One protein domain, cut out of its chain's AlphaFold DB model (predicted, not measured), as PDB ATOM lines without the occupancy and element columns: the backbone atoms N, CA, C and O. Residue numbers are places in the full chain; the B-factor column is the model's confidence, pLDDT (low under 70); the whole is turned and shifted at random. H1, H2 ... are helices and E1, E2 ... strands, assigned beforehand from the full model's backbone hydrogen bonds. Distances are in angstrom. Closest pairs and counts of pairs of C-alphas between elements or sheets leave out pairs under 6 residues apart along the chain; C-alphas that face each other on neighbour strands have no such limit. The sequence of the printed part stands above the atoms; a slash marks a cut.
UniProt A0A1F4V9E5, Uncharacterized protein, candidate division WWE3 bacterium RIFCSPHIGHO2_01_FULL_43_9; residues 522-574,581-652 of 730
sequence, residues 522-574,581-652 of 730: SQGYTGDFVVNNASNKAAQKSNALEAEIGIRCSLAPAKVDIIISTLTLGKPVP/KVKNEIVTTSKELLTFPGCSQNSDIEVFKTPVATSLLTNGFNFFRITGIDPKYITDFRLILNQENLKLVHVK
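This is residues 522 to 574 and 581 to 652 of the 730 residues of an uncharacterized protein of candidate division WWE3 bacterium RIFCSPHIGHO2_01_FULL_43_9 (UniProt A0A1F4V9E5). Two strongly twisted sheets make a sandwich, E4 E3 E6 E1 E8 partly face to face with E5 E2 E7, their strands crossed at 46 degrees. The stretch ending at Pro 574 reaches one end of the long axis, the E4 to E5 link with Asn 602 the other. The 125 printed residues, under half in named elements, run E1 H1 E2 E3 E4 E5 E6 E7 E8: one helix, eight strands, mostly strand, both sheets all antiparallel. It is compact, with a radius of gyration of the C-alphas of 15.6 A, and spans 55 by 33 by 27 A.

Start at E1, residues 528 to 532, an inner strand: its antiparallel neighbours are E6, residues 621 to 627 (N 624 to O 529, 2.8 A), and E8, residues 648 to 650 (N 530 to O 649, 2.8 A). Next, H1, residues 537 to 540, is on neither sheet and too short for an O i to N i+4 pair; its one O i to N i+3 pair is not within range. E2, residues 545 to 552, has antiparallel neighbours E5, residues 605 to 612 (N 547 to O 610, 2.8 A), and E7, residues 634 to 641 (N 548 to O 638, 2.9 A). E3, residues 561 to 569, has E6 (N 565 to O 625, 2.8 A) and E4, residues 586 to 595 (N 566 to O 589, 2.8 A). Between the sheets, the closest C-alphas of E4 and E5 are Leu 593 and Thr 610, 6.6 A.

Find C-alpha 528 at (36.303, 78.937, 169.783), where E1 begins, and C-alpha 650 at (37.886, 79.478, 175.661), where E8 ends. E4 spans 26.0 A, E3 25.6 A, E2 23.4 A.

Look for the cut: residues 575 to 580 are not printed, and C-alphas 574 and 581 are 11.8 A apart. Of the links printed whole, none is long. Confidence is under 70 at residues 534 to 543, 571 to 574, 581 to 584 and 619.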
ATOM      1  N   SER A 522      42.306  80.843 176.744       82.56
ATOM      2  CA  SER A 522      42.100  82.287 176.765       82.56
ATOM      3  C   SER A 522      41.358  82.688 178.036       82.56
ATOM      4  O   SER A 522      40.368  82.066 178.403       82.56
ATOM      5  N   GLN A 523      41.801  83.778 178.665       80.81
ATOM      6  CA  GLN A 523      41.123  84.375 179.824       80.81
ATOM      7  C   GLN A 523      39.869  85.181 179.432       80.81
ATOM      8  O   GLN A 523      39.052  85.501 180.287       80.81
ATOM      9  N   GLY A 524      39.719  85.529 178.149       78.19
ATOM     10  CA  GLY A 524      38.563  86.256 177.616       78.19
ATOM     11  C   GLY A 524      37.778  85.435 176.598       78.19
ATOM     12  O   GLY A 524      38.311  84.473 176.033       78.19
ATOM     13  N   TYR A 525      36.533  85.850 176.343       81.38
ATOM     14  CA  TYR A 525      35.666  85.218 175.352       81.38
ATOM     15  C   TYR A 525      36.350  85.147 173.984       81.38
ATOM     16  O   TYR A 525      36.835  86.141 173.440       81.38
ATOM     17  N   THR A 526      36.331  83.952 173.412       82.31
ATOM     18  CA  THR A 526      36.670  83.704 172.018       82.31
ATOM     19  C   THR A 526      35.563  82.860 171.400       82.31
ATOM     20  O   THR A 526      34.920  82.058 172.083       82.31
ATOM     21  N   GLY A 527      35.339  83.034 170.094       82.62
ATOM     22  CA  GLY A 527      34.345  82.246 169.361       82.62
ATOM     23  C   GLY A 527      34.643  80.742 169.356       82.62
ATOM     24  O   GLY A 527      33.738  79.963 169.097       82.62
ATOM     25  N   ASP A 528      35.873  80.332 169.679       87.88
ATOM     26  CA  ASP A 528      36.303  78.937 169.783       87.88
ATOM     27  C   ASP A 528      36.406  78.517 171.253       87.88
ATOM     28  O   ASP A 528      37.150  79.120 172.023       87.88
ATOM     29  N   PHE A 529      35.701  77.465 171.662       89.38
ATOM     30  CA  PHE A 529      35.730  76.995 173.049       89.38
ATOM     31  C   PHE A 529      35.494  75.494 173.161       89.38
ATOM     32  O   PHE A 529      34.960  74.838 172.268       89.38
ATOM     33  N   VAL A 530      35.899  74.943 174.299       89.31
ATOM     34  CA  VAL A 530      35.795  73.524 174.610       89.31
ATOM     35  C   VAL A 530      34.862  73.311 175.790       89.31
ATOM     36  O   VAL A 530      34.892  74.054 176.772       89.31
ATOM     37  N   VAL A 531      34.082  72.236 175.711       87.06
ATOM     38  CA  VAL A 531      33.286  71.704 176.817       87.06
ATOM     39  C   VAL A 531      33.709  70.265 177.082       87.06
ATOM     40  O   VAL A 531      33.584  69.403 176.210       87.06
ATOM     41  N   ASN A 532      34.175  69.992 178.301       80.81
ATOM     42  CA  ASN A 532      34.404  68.631 178.775       80.81
ATOM     43  C   ASN A 532      33.222  68.201 179.649       80.81
ATOM     44  O   ASN A 532      33.045  68.712 180.753       80.81
ATOM     45  N   ASN A 533      32.405  67.274 179.151       72.06
ATOM     46  CA  ASN A 533      31.206  66.793 179.839       72.06
ATOM     47  C   ASN A 533      31.341  65.339 180.336       72.06
ATOM     48  O   ASN A 533      30.331  64.715 180.659       72.06
ATOM     49  N   ALA A 534      32.568  64.803 180.434       61.03
ATOM     50  CA  ALA A 534      32.834  63.412 180.822       61.03
ATOM     51  C   ALA A 534      32.228  63.000 182.185       61.03
ATOM     52  O   ALA A 534      31.953  61.822 182.407       61.03
ATOM     53  N   SER A 535      31.989  63.956 183.086       51.78
ATOM     54  CA  SER A 535      31.375  63.748 184.404       51.78
ATOM     55  C   SER A 535      29.846  63.902 184.426       51.78
ATOM     56  O   SER A 535      29.203  63.466 185.384       51.78
ATOM     57  N   ASN A 536      29.230  64.465 183.382       56.22
ATOM     58  CA  ASN A 536      27.805  64.797 183.382       56.22
ATOM     59  C   ASN A 536      26.950  63.629 182.881       56.22
ATOM     60  O   ASN A 536      26.484  63.607 181.741       56.22
ATOM     61  N   LYS A 537      26.637  62.689 183.788       50.69
ATOM     62  CA  LYS A 537      25.615  61.635 183.576       50.69
ATOM     63  C   LYS A 537      24.252  62.200 183.122       50.69
ATOM     64  O   LYS A 537      23.457  61.478 182.525       50.69
ATOM     65  N   ALA A 538      23.996  63.488 183.370       48.41
ATOM     66  CA  ALA A 538      22.797  64.216 182.965       48.41
ATOM     67  C   ALA A 538      22.702  64.503 181.448       48.41
ATOM     68  O   ALA A 538      21.592  64.646 180.935       48.41
ATOM     69  N   ALA A 539      23.822  64.525 180.710       51.44
ATOM     70  CA  ALA A 539      23.824  64.743 179.255       51.44
ATOM     71  C   ALA A 539      23.175  63.581 178.476       51.44
ATOM     72  O   ALA A 539      22.703  63.766 177.361       51.44
ATOM     73  N   GLN A 540      23.093  62.392 179.083       51.19
ATOM     74  CA  GLN A 540      22.504  61.198 178.465       51.19
ATOM     75  C   GLN A 540      20.982  61.085 178.663       51.19
ATOM     76  O   GLN A 540      20.370  60.175 178.107       51.19
ATOM     77  N   LYS A 541      20.364  61.966 179.466       52.16
ATOM     78  CA  LYS A 541      18.932  61.893 179.826       52.16
ATOM     79  C   LYS A 541      18.164  63.220 179.732       52.16
ATOM     80  O   LYS A 541      16.991  63.246 180.091       52.16
ATOM     81  N   SER A 542      18.786  64.306 179.272       53.75
ATOM     82  CA  SER A 542      18.165  65.637 179.227       53.75
ATOM     83  C   SER A 542      17.815  66.111 177.819       53.75
ATOM     84  O   SER A 542      18.564  65.875 176.873       53.75
ATOM     85  N   ASN A 543      16.696  66.839 177.725       57.62
ATOM     86  CA  ASN A 543      16.141  67.404 176.496       57.62
ATOM     87  C   ASN A 543      16.396  68.916 176.315       57.62
ATOM     88  O   ASN A 543      16.025  69.444 175.270       57.62
ATOM     89  N   ALA A 544      16.998  69.621 177.282       72.06
ATOM     90  CA  ALA A 544      17.106  71.085 177.245       72.06
ATOM     91  C   ALA A 544      18.550  71.562 177.476       72.06
ATOM     92  O   ALA A 544      19.004  71.717 178.612       72.06
ATOM     93  N   LEU A 545      19.268  71.769 176.370       82.81
ATOM     94  CA  LEU A 545      20.485  72.574 176.317       82.81
ATOM     95  C   LEU A 545      20.089  73.961 175.810       82.81
ATOM     96  O   LEU A 545      19.428  74.070 174.781       82.81
ATOM     97  N   GLU A 546      20.499  75.009 176.505       88.31
ATOM     98  CA  GLU A 546      20.243  76.396 176.124       88.31
ATOM     99  C   GLU A 546      21.566  77.148 175.985       88.31
ATOM    100  O   GLU A 546      22.531  76.870 176.698       88.31
ATOM    101  N   ALA A 547      21.613  78.104 175.063       89.94
ATOM    102  CA  ALA A 547      22.681  79.084 174.973       89.94
ATOM    103  C   ALA A 547      22.160  80.450 175.414       89.94
ATOM    104  O   ALA A 547      21.096  80.887 174.972       89.94
ATOM    105  N   GLU A 548      22.931  81.124 176.260       92.19
ATOM    106  CA  GLU A 548      22.721  82.513 176.658       92.19
ATOM    107  C   GLU A 548      23.829  83.366 176.031       92.19
ATOM    108  O   GLU A 548      25.009  83.068 176.216       92.19
ATOM    109  N   ILE A 549      23.459  84.398 175.267       91.50
ATOM    110  CA  ILE A 549      24.398  85.296 174.575       91.50
ATOM    111  C   ILE A 549      24.115  86.735 174.977       91.50
ATOM    112  O   ILE A 549      23.024  87.238 174.716       91.50
ATOM    113  N   GLY A 550      25.107  87.406 175.558       91.12
ATOM    114  CA  GLY A 550      25.100  88.852 175.765       91.12
ATOM    115  C   GLY A 550      25.756  89.580 174.593       91.12
ATOM    116  O   GLY A 550      26.906  89.297 174.258       91.12
ATOM    117  N   ILE A 551      25.040  90.521 173.980       89.31
ATOM    118  CA  ILE A 551      25.492  91.321 172.837       89.31
ATOM    119  C   ILE A 551      25.624  92.786 173.256       89.31
ATOM    120  O   ILE A 551      24.688  93.383 173.783       89.31
ATOM    121  N   ARG A 552      26.790  93.381 172.992       89.56
ATOM    122  CA  ARG A 552      27.106  94.788 173.244       89.56
ATOM    123  C   ARG A 552      26.502  95.673 172.160       89.56
ATOM    124  O   ARG A 552      27.044  95.798 171.061       89.56
ATOM    125  N   CYS A 553      25.416  96.343 172.506       87.88
ATOM    126  CA  CYS A 553      24.656  97.183 171.597       87.88
ATOM    127  C   CYS A 553      25.267  98.566 171.356       87.88
ATOM    128  O   CYS A 553      25.054  99.146 170.292       87.88
ATOM    129  N   SER A 554      26.125  99.045 172.262       85.00
ATOM    130  CA  SER A 554      26.854 100.311 172.092       85.00
ATOM    131  C   SER A 554      27.794 100.345 170.878       85.00
ATOM    132  O   SER A 554      28.175 101.419 170.423       85.00
ATOM    133  N   LEU A 555      28.148  99.183 170.319       84.88
ATOM    134  CA  LEU A 555      28.986  99.070 169.121       84.88
ATOM    135  C   LEU A 555      28.179  98.919 167.819       84.88
ATOM    136  O   LEU A 555      28.768  98.642 166.776       84.88
ATOM    137  N   ALA A 556      26.851  99.080 167.880       82.56
ATOM    138  CA  ALA A 556      25.926  98.989 166.748       82.56
ATOM    139  C   ALA A 556      26.141  97.741 165.853       82.56
ATOM    140  O   ALA A 556      26.394  97.876 164.651       82.56
ATOM    141  N   PRO A 557      26.054  96.513 166.409       84.44
ATOM    142  CA  PRO A 557      26.192  95.290 165.624       84.44
ATOM    143  C   PRO A 557      25.106  95.189 164.541       84.44
ATOM    144  O   PRO A 557      23.932  95.487 164.774       84.44
ATOM    145  N   ALA A 558      25.495  94.740 163.345       83.75
ATOM    146  CA  ALA A 558      24.563  94.484 162.249       83.75
ATOM    147  C   ALA A 558      23.681  93.258 162.539       83.75
ATOM    148  O   ALA A 558      24.068  92.371 163.298       83.75
ATOM    149  N   LYS A 559      22.514  93.183 161.887       85.31
ATOM    150  CA  LYS A 559      21.664  91.984 161.918       85.31
ATOM    151  C   LYS A 559      22.378  90.837 161.212       85.31
ATOM    152  O   LYS A 559      22.763  90.989 160.053       85.31
ATOM    153  N   VAL A 560      22.559  89.724 161.913       88.44
ATOM    154  CA  VAL A 560      23.335  88.570 161.447       88.44
ATOM    155  C   VAL A 560      22.809  87.282 162.065       88.44
ATOM    156  O   VAL A 560      22.302  87.289 163.187       88.44
ATOM    157  N   ASP A 561      22.986  86.171 161.359       88.56
ATOM    158  CA  ASP A 561      22.712  84.844 161.900       88.56
ATOM    159  C   ASP A 561      23.918  84.365 162.702       88.56
ATOM    160  O   ASP A 561      25.019  84.219 162.172       88.56
ATOM    161  N   ILE A 562      23.716  84.122 163.992       88.75
ATOM    162  CA  ILE A 562      24.719  83.541 164.878       88.75
ATOM    163  C   ILE A 562      24.624  82.025 164.749       88.75
ATOM    164  O   ILE A 562      23.582  81.426 165.023       88.75
ATOM    165  N   ILE A 563      25.723  81.394 164.345       89.62
ATOM    166  CA  ILE A 563      25.797  79.958 164.064       89.62
ATOM    167  C   ILE A 563      26.738  79.304 165.070       89.62
ATOM    168  O   ILE A 563      27.865  79.765 165.249       89.62
ATOM    169  N   ILE A 564      26.298  78.199 165.676       89.50
ATOM    170  CA  ILE A 564      27.146  77.317 166.479       89.50
ATOM    171  C   ILE A 564      27.535  76.083 165.669       89.50
ATOM    172  O   ILE A 564      26.698  75.421 165.055       89.50
ATOM    173  N   SER A 565      28.816  75.754 165.685       88.12
ATOM    174  CA  SER A 565      29.382  74.600 165.002       88.12
ATOM    175  C   SER A 565      30.114  73.703 165.986       88.12
ATOM    176  O   SER A 565      30.919  74.185 166.776       88.12
ATOM    177  N   THR A 566      29.890  72.394 165.905       87.94
ATOM    178  CA  THR A 566      30.688  71.386 166.613       87.94
ATOM    179  C   THR A 566      31.716  70.798 165.654       87.94
ATOM    180  O   THR A 566      31.364  70.373 164.549       87.94
ATOM    181  N   LEU A 567      32.982  70.763 166.071       86.75
ATOM    182  CA  LEU A 567      34.089  70.199 165.301       86.75
ATOM    183  C   LEU A 567      34.503  68.857 165.914       86.75
ATOM    184  O   LEU A 567      34.773  68.765 167.110       86.75
ATOM    185  N   THR A 568      34.553  67.810 165.091       83.75
ATOM    186  CA  THR A 568      34.888  66.436 165.511       83.75
ATOM    187  C   THR A 568      35.818  65.761 164.504       83.75
ATOM    188  O   THR A 568      35.931  66.214 163.366       83.75
ATOM    189  N   LEU A 569      36.496  64.679 164.899       81.62
ATOM    190  CA  LEU A 569      37.267  63.851 163.964       81.62
ATOM    191  C   LEU A 569      36.336  62.888 163.215       81.62
ATOM    192  O   LEU A 569      35.494  62.224 163.825       81.62
ATOM    193  N   GLY A 570      36.496  62.805 161.892       71.50
ATOM    194  CA  GLY A 570      35.722  61.907 161.038       71.50
ATOM    195  C   GLY A 570      35.846  60.438 161.452       71.50
ATOM    196  O   GLY A 570      36.930  59.942 161.765       71.50
ATOM    197  N   LYS A 571      34.722  59.711 161.441       62.31
ATOM    198  CA  LYS A 571      34.728  58.253 161.628       62.31
ATOM    199  C   LYS A 571      35.173  57.572 160.328       62.31
ATOM    200  O   LYS A 571      34.790  58.035 159.252       62.31
ATOM    201  N   PRO A 572      35.933  56.464 160.392       51.12
ATOM    202  CA  PRO A 572      36.299  55.718 159.194       51.12
ATOM    203  C   PRO A 572      35.033  55.213 158.488       51.12
ATOM    204  O   PRO A 572      34.237  54.484 159.081       51.12
ATOM    205  N   VAL A 573      34.848  55.604 157.226       50.50
ATOM    206  CA  VAL A 573      33.817  55.023 156.358       50.50
ATOM    207  C   VAL A 573      34.396  53.733 155.771       50.50
ATOM    208  O   VAL A 573      35.452  53.791 155.137       50.50
ATOM    209  N   PRO A 574      33.758  52.569 155.972       44.09
ATOM    210  CA  PRO A 574      34.226  51.303 155.426       44.09
ATOM    211  C   PRO A 574      33.877  51.235 153.935       44.09
ATOM    212  O   PRO A 574      32.931  50.565 153.547       44.09
ATOM    213  N   LYS A 581      43.030  58.073 154.969       42.44
ATOM    214  CA  LYS A 581      42.735  59.480 154.629       42.44
ATOM    215  C   LYS A 581      41.534  60.043 155.391       42.44
ATOM    216  O   LYS A 581      41.577  61.191 155.809       42.44
ATOM    217  N   VAL A 582      40.493  59.238 155.618       48.28
ATOM    218  CA  VAL A 582      39.231  59.705 156.232       48.28
ATOM    219  C   VAL A 582      39.309  59.773 157.764       48.28
ATOM    220  O   VAL A 582      38.610  60.565 158.387       48.28
ATOM    221  N   LYS A 583      40.201  58.992 158.390       49.94
ATOM    222  CA  LYS A 583      40.311  58.828 159.856       49.94
ATOM    223  C   LYS A 583      40.712  60.106 160.617       49.94
ATOM    224  O   LYS A 583      40.722  60.113 161.839       49.94
ATOM    225  N   ASN A 584      41.066  61.171 159.903       60.25
ATOM    226  CA  ASN A 584      41.846  62.283 160.433       60.25
ATOM    227  C   ASN A 584      41.417  63.664 159.897       60.25
ATOM    228  O   ASN A 584      42.168  64.630 160.064       60.25
ATOM    229  N   GLU A 585      40.257  63.769 159.242       73.56
ATOM    230  CA  GLU A 585      39.691  65.049 158.793       73.56
ATOM    231  C   GLU A 585      38.708  65.615 159.826       73.56
ATOM    232  O   GLU A 585      38.020  64.868 160.526       73.56
ATOM    233  N   ILE A 586      38.649  66.947 159.925       78.12
ATOM    234  CA  ILE A 586      37.704  67.642 160.804       78.12
ATOM    235  C   ILE A 586      36.337  67.678 160.126       78.12
ATOM    236  O   ILE A 586      36.167  68.293 159.074       78.12
ATOM    237  N   VAL A 587      35.346  67.075 160.771       81.94
ATOM    238  CA  VAL A 587      33.938  67.169 160.392       81.94
ATOM    239  C   VAL A 587      33.293  68.280 161.211       81.94
ATOM    240  O   VAL A 587      33.323  68.257 162.443       81.94
ATOM    241  N   THR A 588      32.699  69.248 160.515       83.88
ATOM    242  CA  THR A 588      31.992  70.377 161.129       83.88
ATOM    243  C   THR A 588      30.491  70.168 160.994       83.88
ATOM    244  O   THR A 588      29.986  70.013 159.885       83.88
ATOM    245  N   THR A 589      29.776  70.171 162.116       84.25
ATOM    246  CA  THR A 589      28.307  70.150 162.144       84.25
ATOM    247  C   THR A 589      27.820  71.503 162.635       84.25
ATOM    248  O   THR A 589      28.110  71.865 163.770       84.25
ATOM    249  N   SER A 590      27.106  72.250 161.793       85.00
ATOM    250  CA  SER A 590      26.675  73.623 162.088       85.00
ATOM    251  C   SER A 590      25.170  73.704 162.292       85.00
ATOM    252  O   SER A 590      24.409  73.035 161.592       85.00
ATOM    253  N   LYS A 591      24.736  74.548 163.226       84.50
ATOM    254  CA  LYS A 591      23.332  74.861 163.466       84.50
ATOM    255  C   LYS A 591      23.171  76.349 163.753       84.50
ATOM    256  O   LYS A 591      23.967  76.935 164.485       84.50
ATOM    257  N   GLU A 592      22.140  76.951 163.180       86.81
ATOM    258  CA  GLU A 592      21.760  78.318 163.519       86.81
ATOM    259  C   GLU A 592      21.283  78.373 164.972       86.81
ATOM    260  O   GLU A 592      20.504  77.525 165.420       86.81
ATOM    261  N   LEU A 593      21.812  79.339 165.713       85.81
ATOM    262  CA  LEU A 593      21.558  79.520 167.133       85.81
ATOM    263  C   LEU A 593      20.605  80.701 167.364       85.81
ATOM    264  O   LEU A 593      19.686  80.583 168.171       85.81
ATOM    265  N   LEU A 594      20.789  81.812 166.645       87.62
ATOM    266  CA  LEU A 594      19.915  82.986 166.710       87.62
ATOM    267  C   LEU A 594      20.066  83.849 165.450       87.62
ATOM    268  O   LEU A 594      21.177  84.273 165.142       87.62
ATOM    269  N   THR A 595      18.960  84.222 164.807       88.69
ATOM    270  CA  THR A 595      18.906  85.388 163.909       88.69
ATOM    271  C   THR A 595      18.896  86.658 164.767       88.69
ATOM    272  O   THR A 595      17.876  86.986 165.379       88.69
ATOM    273  N   PHE A 596      20.016  87.378 164.873       88.12
ATOM    274  CA  PHE A 596      20.089  88.570 165.723       88.12
ATOM    275  C   PHE A 596      19.230  89.710 165.132       88.12
ATOM    276  O   PHE A 596      19.528  90.203 164.037       88.12
ATOM    277  N   PRO A 597      18.170  90.168 165.832       84.94
ATOM    278  CA  PRO A 597      17.189  91.091 165.260       84.94
ATOM    279  C   PRO A 597      17.663  92.552 165.200       84.94
ATOM    280  O   PRO A 597      16.977  93.384 164.588       84.94
ATOM    281  N   GLY A 598      18.831  92.859 165.773       83.06
ATOM    282  CA  GLY A 598      19.322  94.213 166.026       83.06
ATOM    283  C   GLY A 598      19.013  94.673 167.452       83.06
ATOM    284  O   GLY A 598      18.181  94.077 168.128       83.06
ATOM    285  N   CYS A 599      19.683  95.739 167.881       86.31
ATOM    286  CA  CYS A 599      19.544  96.297 169.225       86.31
ATOM    287  C   CYS A 599      18.301  97.177 169.384       86.31
ATOM    288  O   CYS A 599      17.964  97.962 168.491       86.31
ATOM    289  N   SER A 600      17.666  97.110 170.550       82.38
ATOM    290  CA  SER A 600      16.681  98.083 171.008       82.38
ATOM    291  C   SER A 600      17.350  99.416 171.370       82.38
ATOM    292  O   SER A 600      18.529  99.485 171.715       82.38
ATOM    293  N   GLN A 601      16.599 100.514 171.255       71.75
ATOM    294  CA  GLN A 601      17.153 101.876 171.289       71.75
ATOM    295  C   GLN A 601      17.742 102.312 172.648       71.75
ATOM    296  O   GLN A 601      18.415 103.335 172.690       71.75
ATOM    297  N   ASN A 602      17.521 101.557 173.735       71.94
ATOM    298  CA  ASN A 602      17.821 101.987 175.110       71.94
ATOM    299  C   ASN A 602      18.668 100.993 175.934       71.94
ATOM    300  O   ASN A 602      18.800 101.172 177.143       71.94
ATOM    301  N   SER A 603      19.215  99.938 175.329       74.88
ATOM    302  CA  SER A 603      20.011  98.929 176.041       74.88
ATOM    303  C   SER A 603      21.469  98.942 175.591       74.88
ATOM    304  O   SER A 603      21.747  98.767 174.406       74.88
ATOM    305  N   ASP A 604      22.404  99.052 176.536       84.00
ATOM    306  CA  ASP A 604      23.840  98.906 176.252       84.00
ATOM    307  C   ASP A 604      24.237  97.450 175.973       84.00
ATOM    308  O   ASP A 604      25.158  97.185 175.191       84.00
ATOM    309  N   ILE A 605      23.540  96.499 176.604       88.19
ATOM    310  CA  ILE A 605      23.733  95.056 176.439       88.19
ATOM    311  C   ILE A 605      22.364  94.388 176.325       88.19
ATOM    312  O   ILE A 605      21.498  94.608 177.171       88.19
ATOM    313  N   GLU A 606      22.191  93.534 175.320       88.88
ATOM    314  CA  GLU A 606      21.017  92.672 175.178       88.88
ATOM    315  C   GLU A 606      21.395  91.208 175.362       88.88
ATOM    316  O   GLU A 606      22.394  90.746 174.816       88.88
ATOM    317  N   VAL A 607      20.592  90.475 176.134       90.19
ATOM    318  CA  VAL A 607      20.830  89.059 176.428       90.19
ATOM    319  C   VAL A 607      19.750  88.211 175.773       90.19
ATOM    320  O   VAL A 607      18.562  88.390 176.035       90.19
ATOM    321  N   PHE A 608      20.172  87.253 174.956       90.00
ATOM    322  CA  PHE A 608      19.298  86.323 174.254       90.00
ATOM    323  C   PHE A 608      19.469  84.916 174.810       90.00
ATOM    324  O   PHE A 608      20.592  84.474 175.044       90.00
ATOM    325  N   LYS A 609      18.355  84.201 174.982       89.94
ATOM    326  CA  LYS A 609      18.336  82.782 175.352       89.94
ATOM    327  C   LYS A 609      17.722  81.977 174.223       89.94
ATOM    328  O   LYS A 609      16.650  82.328 173.738       89.94
ATOM    329  N   THR A 610      18.394  80.913 173.811       89.12
ATOM    330  CA  THR A 610      17.962  80.095 172.676       89.12
ATOM    331  C   THR A 610      18.223  78.609 172.922       89.12
ATOM    332  O   THR A 610      19.266  78.255 173.482       89.12
ATOM    333  N   PRO A 611      17.297  77.717 172.535       86.06
ATOM    334  CA  PRO A 611      17.500  76.282 172.662       86.06
ATOM    335  C   PRO A 611      18.551  75.781 171.662       86.06
ATOM    336  O   PRO A 611      18.505  76.062 170.465       86.06
ATOM    337  N   VAL A 612      19.470  74.947 172.139       83.31
ATOM    338  CA  VAL A 612      20.507  74.286 171.342       83.31
ATOM    339  C   VAL A 612      20.218  72.787 171.295       83.31
ATOM    340  O   VAL A 612      19.781  72.181 172.270       83.31
ATOM    341  N   ALA A 613      20.451  72.152 170.144       76.44
ATOM    342  CA  ALA A 613      20.248  70.709 170.039       76.44
ATOM    343  C   ALA A 613      21.238  69.955 170.936       76.44
ATOM    344  O   ALA A 613      22.451  70.073 170.763       76.44
ATOM    345  N   THR A 614      20.721  69.108 171.826       71.50
ATOM    346  CA  THR A 614      21.533  68.237 172.690       71.50
ATOM    347  C   THR A 614      22.403  67.266 171.890       71.50
ATOM    348  O   THR A 614      23.467  66.882 172.359       71.50
ATOM    349  N   SER A 615      22.027  66.952 170.643       70.25
ATOM    350  CA  SER A 615      22.829  66.152 169.706       70.25
ATOM    351  C   SER A 615      24.195  66.760 169.363       70.25
ATOM    352  O   SER A 615      25.047  66.056 168.831       70.25
ATOM    353  N   LEU A 616      24.406  68.055 169.627       73.12
ATOM    354  CA  LEU A 616      25.700  68.719 169.442       73.12
ATOM    355  C   LEU A 616      26.689  68.423 170.580       73.12
ATOM    356  O   LEU A 616      27.884  68.660 170.411       73.12
ATOM    357  N   LEU A 617      26.212  67.901 171.717       74.06
ATOM    358  CA  LEU A 617      27.039  67.425 172.821       74.06
ATOM    359  C   LEU A 617      27.238  65.913 172.698       74.06
ATOM    360  O   LEU A 617      26.313  65.124 172.872       74.06
ATOM    361  N   THR A 618      28.474  65.500 172.447       70.44
ATOM    362  CA  THR A 618      28.890  64.098 172.553       70.44
ATOM    363  C   THR A 618      29.468  63.818 173.943       70.44
ATOM    364  O   THR A 618      29.821  64.750 174.668       70.44
ATOM    365  N   ASN A 619      29.544  62.549 174.357       65.94
ATOM    366  CA  ASN A 619      30.203  62.183 175.616       65.94
ATOM    367  C   ASN A 619      31.713  62.477 175.523       65.94
ATOM    368  O   ASN A 619      32.389  61.918 174.662       65.94
ATOM    369  N   GLY A 620      32.243  63.278 176.447       75.62
ATOM    370  CA  GLY A 620      33.663  63.605 176.560       75.62
ATOM    371  C   GLY A 620      33.996  65.043 176.155       75.62
ATOM    372  O   GLY A 620      33.418  66.005 176.661       75.62
ATOM    373  N   PHE A 621      34.996  65.189 175.289       82.50
ATOM    374  CA  PHE A 621      35.544  66.475 174.866       82.50
ATOM    375  C   PHE A 621      34.838  66.974 173.605       82.50
ATOM    376  O   PHE A 621      34.820  66.284 172.587       82.50
ATOM    377  N   ASN A 622      34.273  68.178 173.660       84.50
ATOM    378  CA  ASN A 622      33.553  68.786 172.546       84.50
ATOM    379  C   ASN A 622      34.169  70.141 172.215       84.50
ATOM    380  O   ASN A 622      34.222  71.016 173.079       84.50
ATOM    381  N   PHE A 623      34.603  70.316 170.967       88.44
ATOM    382  CA  PHE A 623      35.078  71.599 170.459       88.44
ATOM    383  C   PHE A 623      33.942  72.311 169.726       88.44
ATOM    384  O   PHE A 623      33.360  71.763 168.786       88.44
ATOM    385  N   PHE A 624      33.660  73.540 170.137       89.06
ATOM    386  CA  PHE A 624      32.624  74.389 169.575       89.06
ATOM    387  C   PHE A 624      33.215  75.657 168.972       89.06
ATOM    388  O   PHE A 624      34.223  76.186 169.441       89.06
ATOM    389  N   ARG A 625      32.535  76.156 167.946       89.38
ATOM    390  CA  ARG A 625      32.841  77.406 167.266       89.38
ATOM    391  C   ARG A 625      31.573  78.219 167.055       89.38
ATOM    392  O   ARG A 625      30.594  77.696 166.534       89.38
ATOM    393  N   ILE A 626      31.614  79.502 167.388       88.88
ATOM    394  CA  ILE A 626      30.578  80.482 167.067       88.88
ATOM    395  C   ILE A 626      31.043  81.319 165.878       88.88
ATOM    396  O   ILE A 626      32.160  81.835 165.862       88.88
ATOM    397  N   THR A 627      30.179  81.441 164.874       87.56
ATOM    398  CA  THR A 627      30.404  82.257 163.672       87.56
ATOM    399  C   THR A 627      29.195  83.143 163.384       87.56
ATOM    400  O   THR A 627      28.149  83.005 164.015       87.56
ATOM    401  N   GLY A 628      29.351  84.079 162.444       84.25
ATOM    402  CA  GLY A 628      28.291  84.998 162.017       84.25
ATOM    403  C   GLY A 628      28.265  86.334 162.762       84.25
ATOM    404  O   GLY A 628      27.746  87.310 162.235       84.25
ATOM    405  N   ILE A 629      28.921  86.427 163.921       84.12
ATOM    406  CA  ILE A 629      29.079  87.666 164.690       84.12
ATOM    407  C   ILE A 629      30.538  87.853 165.121       84.12
ATOM    408  O   ILE A 629      31.222  86.895 165.485       84.12
ATOM    409  N   ASP A 630      31.033  89.090 165.046       81.31
ATOM    410  CA  ASP A 630      32.388  89.438 165.490       81.31
ATOM    411  C   ASP A 630      32.475  89.318 167.027       81.31
ATOM    412  O   ASP A 630      31.633  89.906 167.720       81.31
ATOM    413  N   PRO A 631      33.476  88.603 167.582       80.81
ATOM    414  CA  PRO A 631      33.638  88.428 169.024       80.81
ATOM    415  C   PRO A 631      33.637  89.732 169.826       80.81
ATOM    416  O   PRO A 631      33.223  89.718 170.981       80.81
ATOM    417  N   LYS A 632      34.044  90.867 169.237       84.12
ATOM    418  CA  LYS A 632      34.030  92.172 169.925       84.12
ATOM    419  C   LYS A 632      32.629  92.631 170.348       84.12
ATOM    420  O   LYS A 632      32.508  93.472 171.238       84.12
ATOM    421  N   TYR A 633      31.586  92.115 169.696       86.75
ATOM    422  CA  TYR A 633      30.194  92.415 170.018       86.75
ATOM    423  C   TYR A 633      29.627  91.493 171.098       86.75
ATOM    424  O   TYR A 633      28.555  91.786 171.607       86.75
ATOM    425  N   ILE A 634      30.304  90.403 171.466       85.50
ATOM    426  CA  ILE A 634      29.822  89.477 172.494       85.50
ATOM    427  C   ILE A 634      30.435  89.862 173.841       85.50
ATOM    428  O   ILE A 634      31.649  89.991 173.975       85.50
ATOM    429  N   THR A 635      29.588  90.052 174.851       84.12
ATOM    430  CA  THR A 635      30.020  90.345 176.225       84.12
ATOM    431  C   THR A 635      30.119  89.100 177.087       84.12
ATOM    432  O   THR A 635      30.986  89.033 177.951       84.12
ATOM    433  N   ASP A 636      29.217  88.143 176.878       84.75
ATOM    434  CA  ASP A 636      29.160  86.892 177.628       84.75
ATOM    435  C   ASP A 636      28.504  85.806 176.768       84.75
ATOM    436  O   ASP A 636      27.618  86.094 175.958       84.75
ATOM    437  N   PHE A 637      28.940  84.564 176.942       89.06
ATOM    438  CA  PHE A 637      28.365  83.397 176.290       89.06
ATOM    439  C   PHE A 637      28.365  82.226 177.266       89.06
ATOM    440  O   PHE A 637      29.413  81.852 177.793       89.06
ATOM    441  N   ARG A 638      27.200  81.611 177.478       90.44
ATOM    442  CA  ARG A 638      27.042  80.474 178.392       90.44
ATOM    443  C   ARG A 638      26.256  79.361 177.728       90.44
ATOM    444  O   ARG A 638      25.296  79.617 177.007       90.44
ATOM    445  N   LEU A 639      26.633  78.124 178.032       88.38
ATOM    446  CA  LEU A 639      25.818  76.950 177.739       88.38
ATOM    447  C   LEU A 639      25.231  76.424 179.042       88.38
ATOM    448  O   LEU A 639      25.966  76.150 179.990       88.38
ATOM    449  N   ILE A 640      23.914  76.274 179.070       87.50
ATOM    450  CA  ILE A 640      23.145  75.866 180.239       87.50
ATOM    451  C   ILE A 640      22.531  74.505 179.934       87.50
ATOM    452  O   ILE A 640      21.734  74.367 179.009       87.50
ATOM    453  N   LEU A 641      22.900  73.487 180.703       83.38
ATOM    454  CA  LEU A 641      22.345  72.141 180.596       83.38
ATOM    455  C   LEU A 641      21.591  71.833 181.887       83.38
ATOM    456  O   LEU A 641      22.199  71.807 182.949       83.38
ATOM    457  N   ASN A 642      20.280  71.579 181.814       77.75
ATOM    458  CA  ASN A 642      19.443  71.334 183.005       77.75
ATOM    459  C   ASN A 642      19.576  72.407 184.099       77.75
ATOM    460  O   ASN A 642      19.657  72.068 185.274       77.75
ATOM    461  N   GLN A 643      19.600  73.687 183.719       77.94
ATOM    462  CA  GLN A 643      19.766  74.813 184.653       77.94
ATOM    463  C   GLN A 643      21.156  74.905 185.316       77.94
ATOM    464  O   GLN A 643      21.371  75.783 186.147       77.94
ATOM    465  N   GLU A 644      22.122  74.072 184.916       81.50
ATOM    466  CA  GLU A 644      23.520  74.178 185.333       81.50
ATOM    467  C   GLU A 644      24.381  74.779 184.215       81.50
ATOM    468  O   GLU A 644      24.313  74.365 183.055       81.50
ATOM    469  N   ASN A 645      25.230  75.746 184.572       84.06
ATOM    470  CA  ASN A 645      26.187  76.335 183.640       84.06
ATOM    471  C   ASN A 645      27.316  75.340 183.353       84.06
ATOM    472  O   ASN A 645      28.034  74.912 184.259       84.06
ATOM    473  N   LEU A 646      27.511  75.006 182.079       85.12
ATOM    474  CA  LEU A 646      28.657  74.218 181.648       85.12
ATOM    475  C   LEU A 646      29.930  75.059 181.746       85.12
ATOM    476  O   LEU A 646      29.962  76.222 181.340       85.12
ATOM    477  N   LYS A 647      31.010  74.450 182.244       86.62
ATOM    478  CA  LYS A 647      32.331  75.079 182.238       86.62
ATOM    479  C   LYS A 647      32.843  75.153 180.798       86.62
ATOM    480  O   LYS A 647      33.166  74.123 180.205       86.62
ATOM    481  N   LEU A 648      32.921  76.370 180.267       88.81
ATOM    482  CA  LEU A 648      33.518  76.654 178.967       88.81
ATOM    483  C   LEU A 648      34.994  76.994 179.160       88.81
ATOM    484  O   LEU A 648      35.337  77.805 180.017       88.81
ATOM    485  N   VAL A 649      35.862  76.378 178.364       89.44
ATOM    486  CA  VAL A 649      37.276  76.761 178.280       89.44
ATOM    487  C   VAL A 649      37.497  77.400 176.917       89.44
ATOM    488  O   VAL A 649      37.433  76.720 175.893       89.44
ATOM    489  N   HIS A 650      37.698  78.716 176.896       88.00
ATOM    490  CA  HIS A 650      37.886  79.478 175.661       88.00
ATOM    491  C   HIS A 650      39.284  79.255 175.086       88.00
ATOM    492  O   HIS A 650      40.263  79.178 175.823       88.00
ATOM    493  N   VAL A 651      39.386  79.169 173.762       85.50
ATOM    494  CA  VAL A 651      40.632  78.908 173.032       85.50
ATOM    495  C   VAL A 651      41.120  80.201 172.382       85.50
ATOM    496  O   VAL A 651      40.359  80.866 171.683       85.50
ATOM    497  N   LYS A 652      42.388  80.578 172.574       78.12
ATOM    498  CA  LYS A 652      42.999  81.782 171.986       78.12
ATOM    499  C   LYS A 652      42.908  81.763 170.456       78.12
ATOM    500  O   LYS A 652      43.700  81.118 169.775       78.12
TER     501      LYS A 652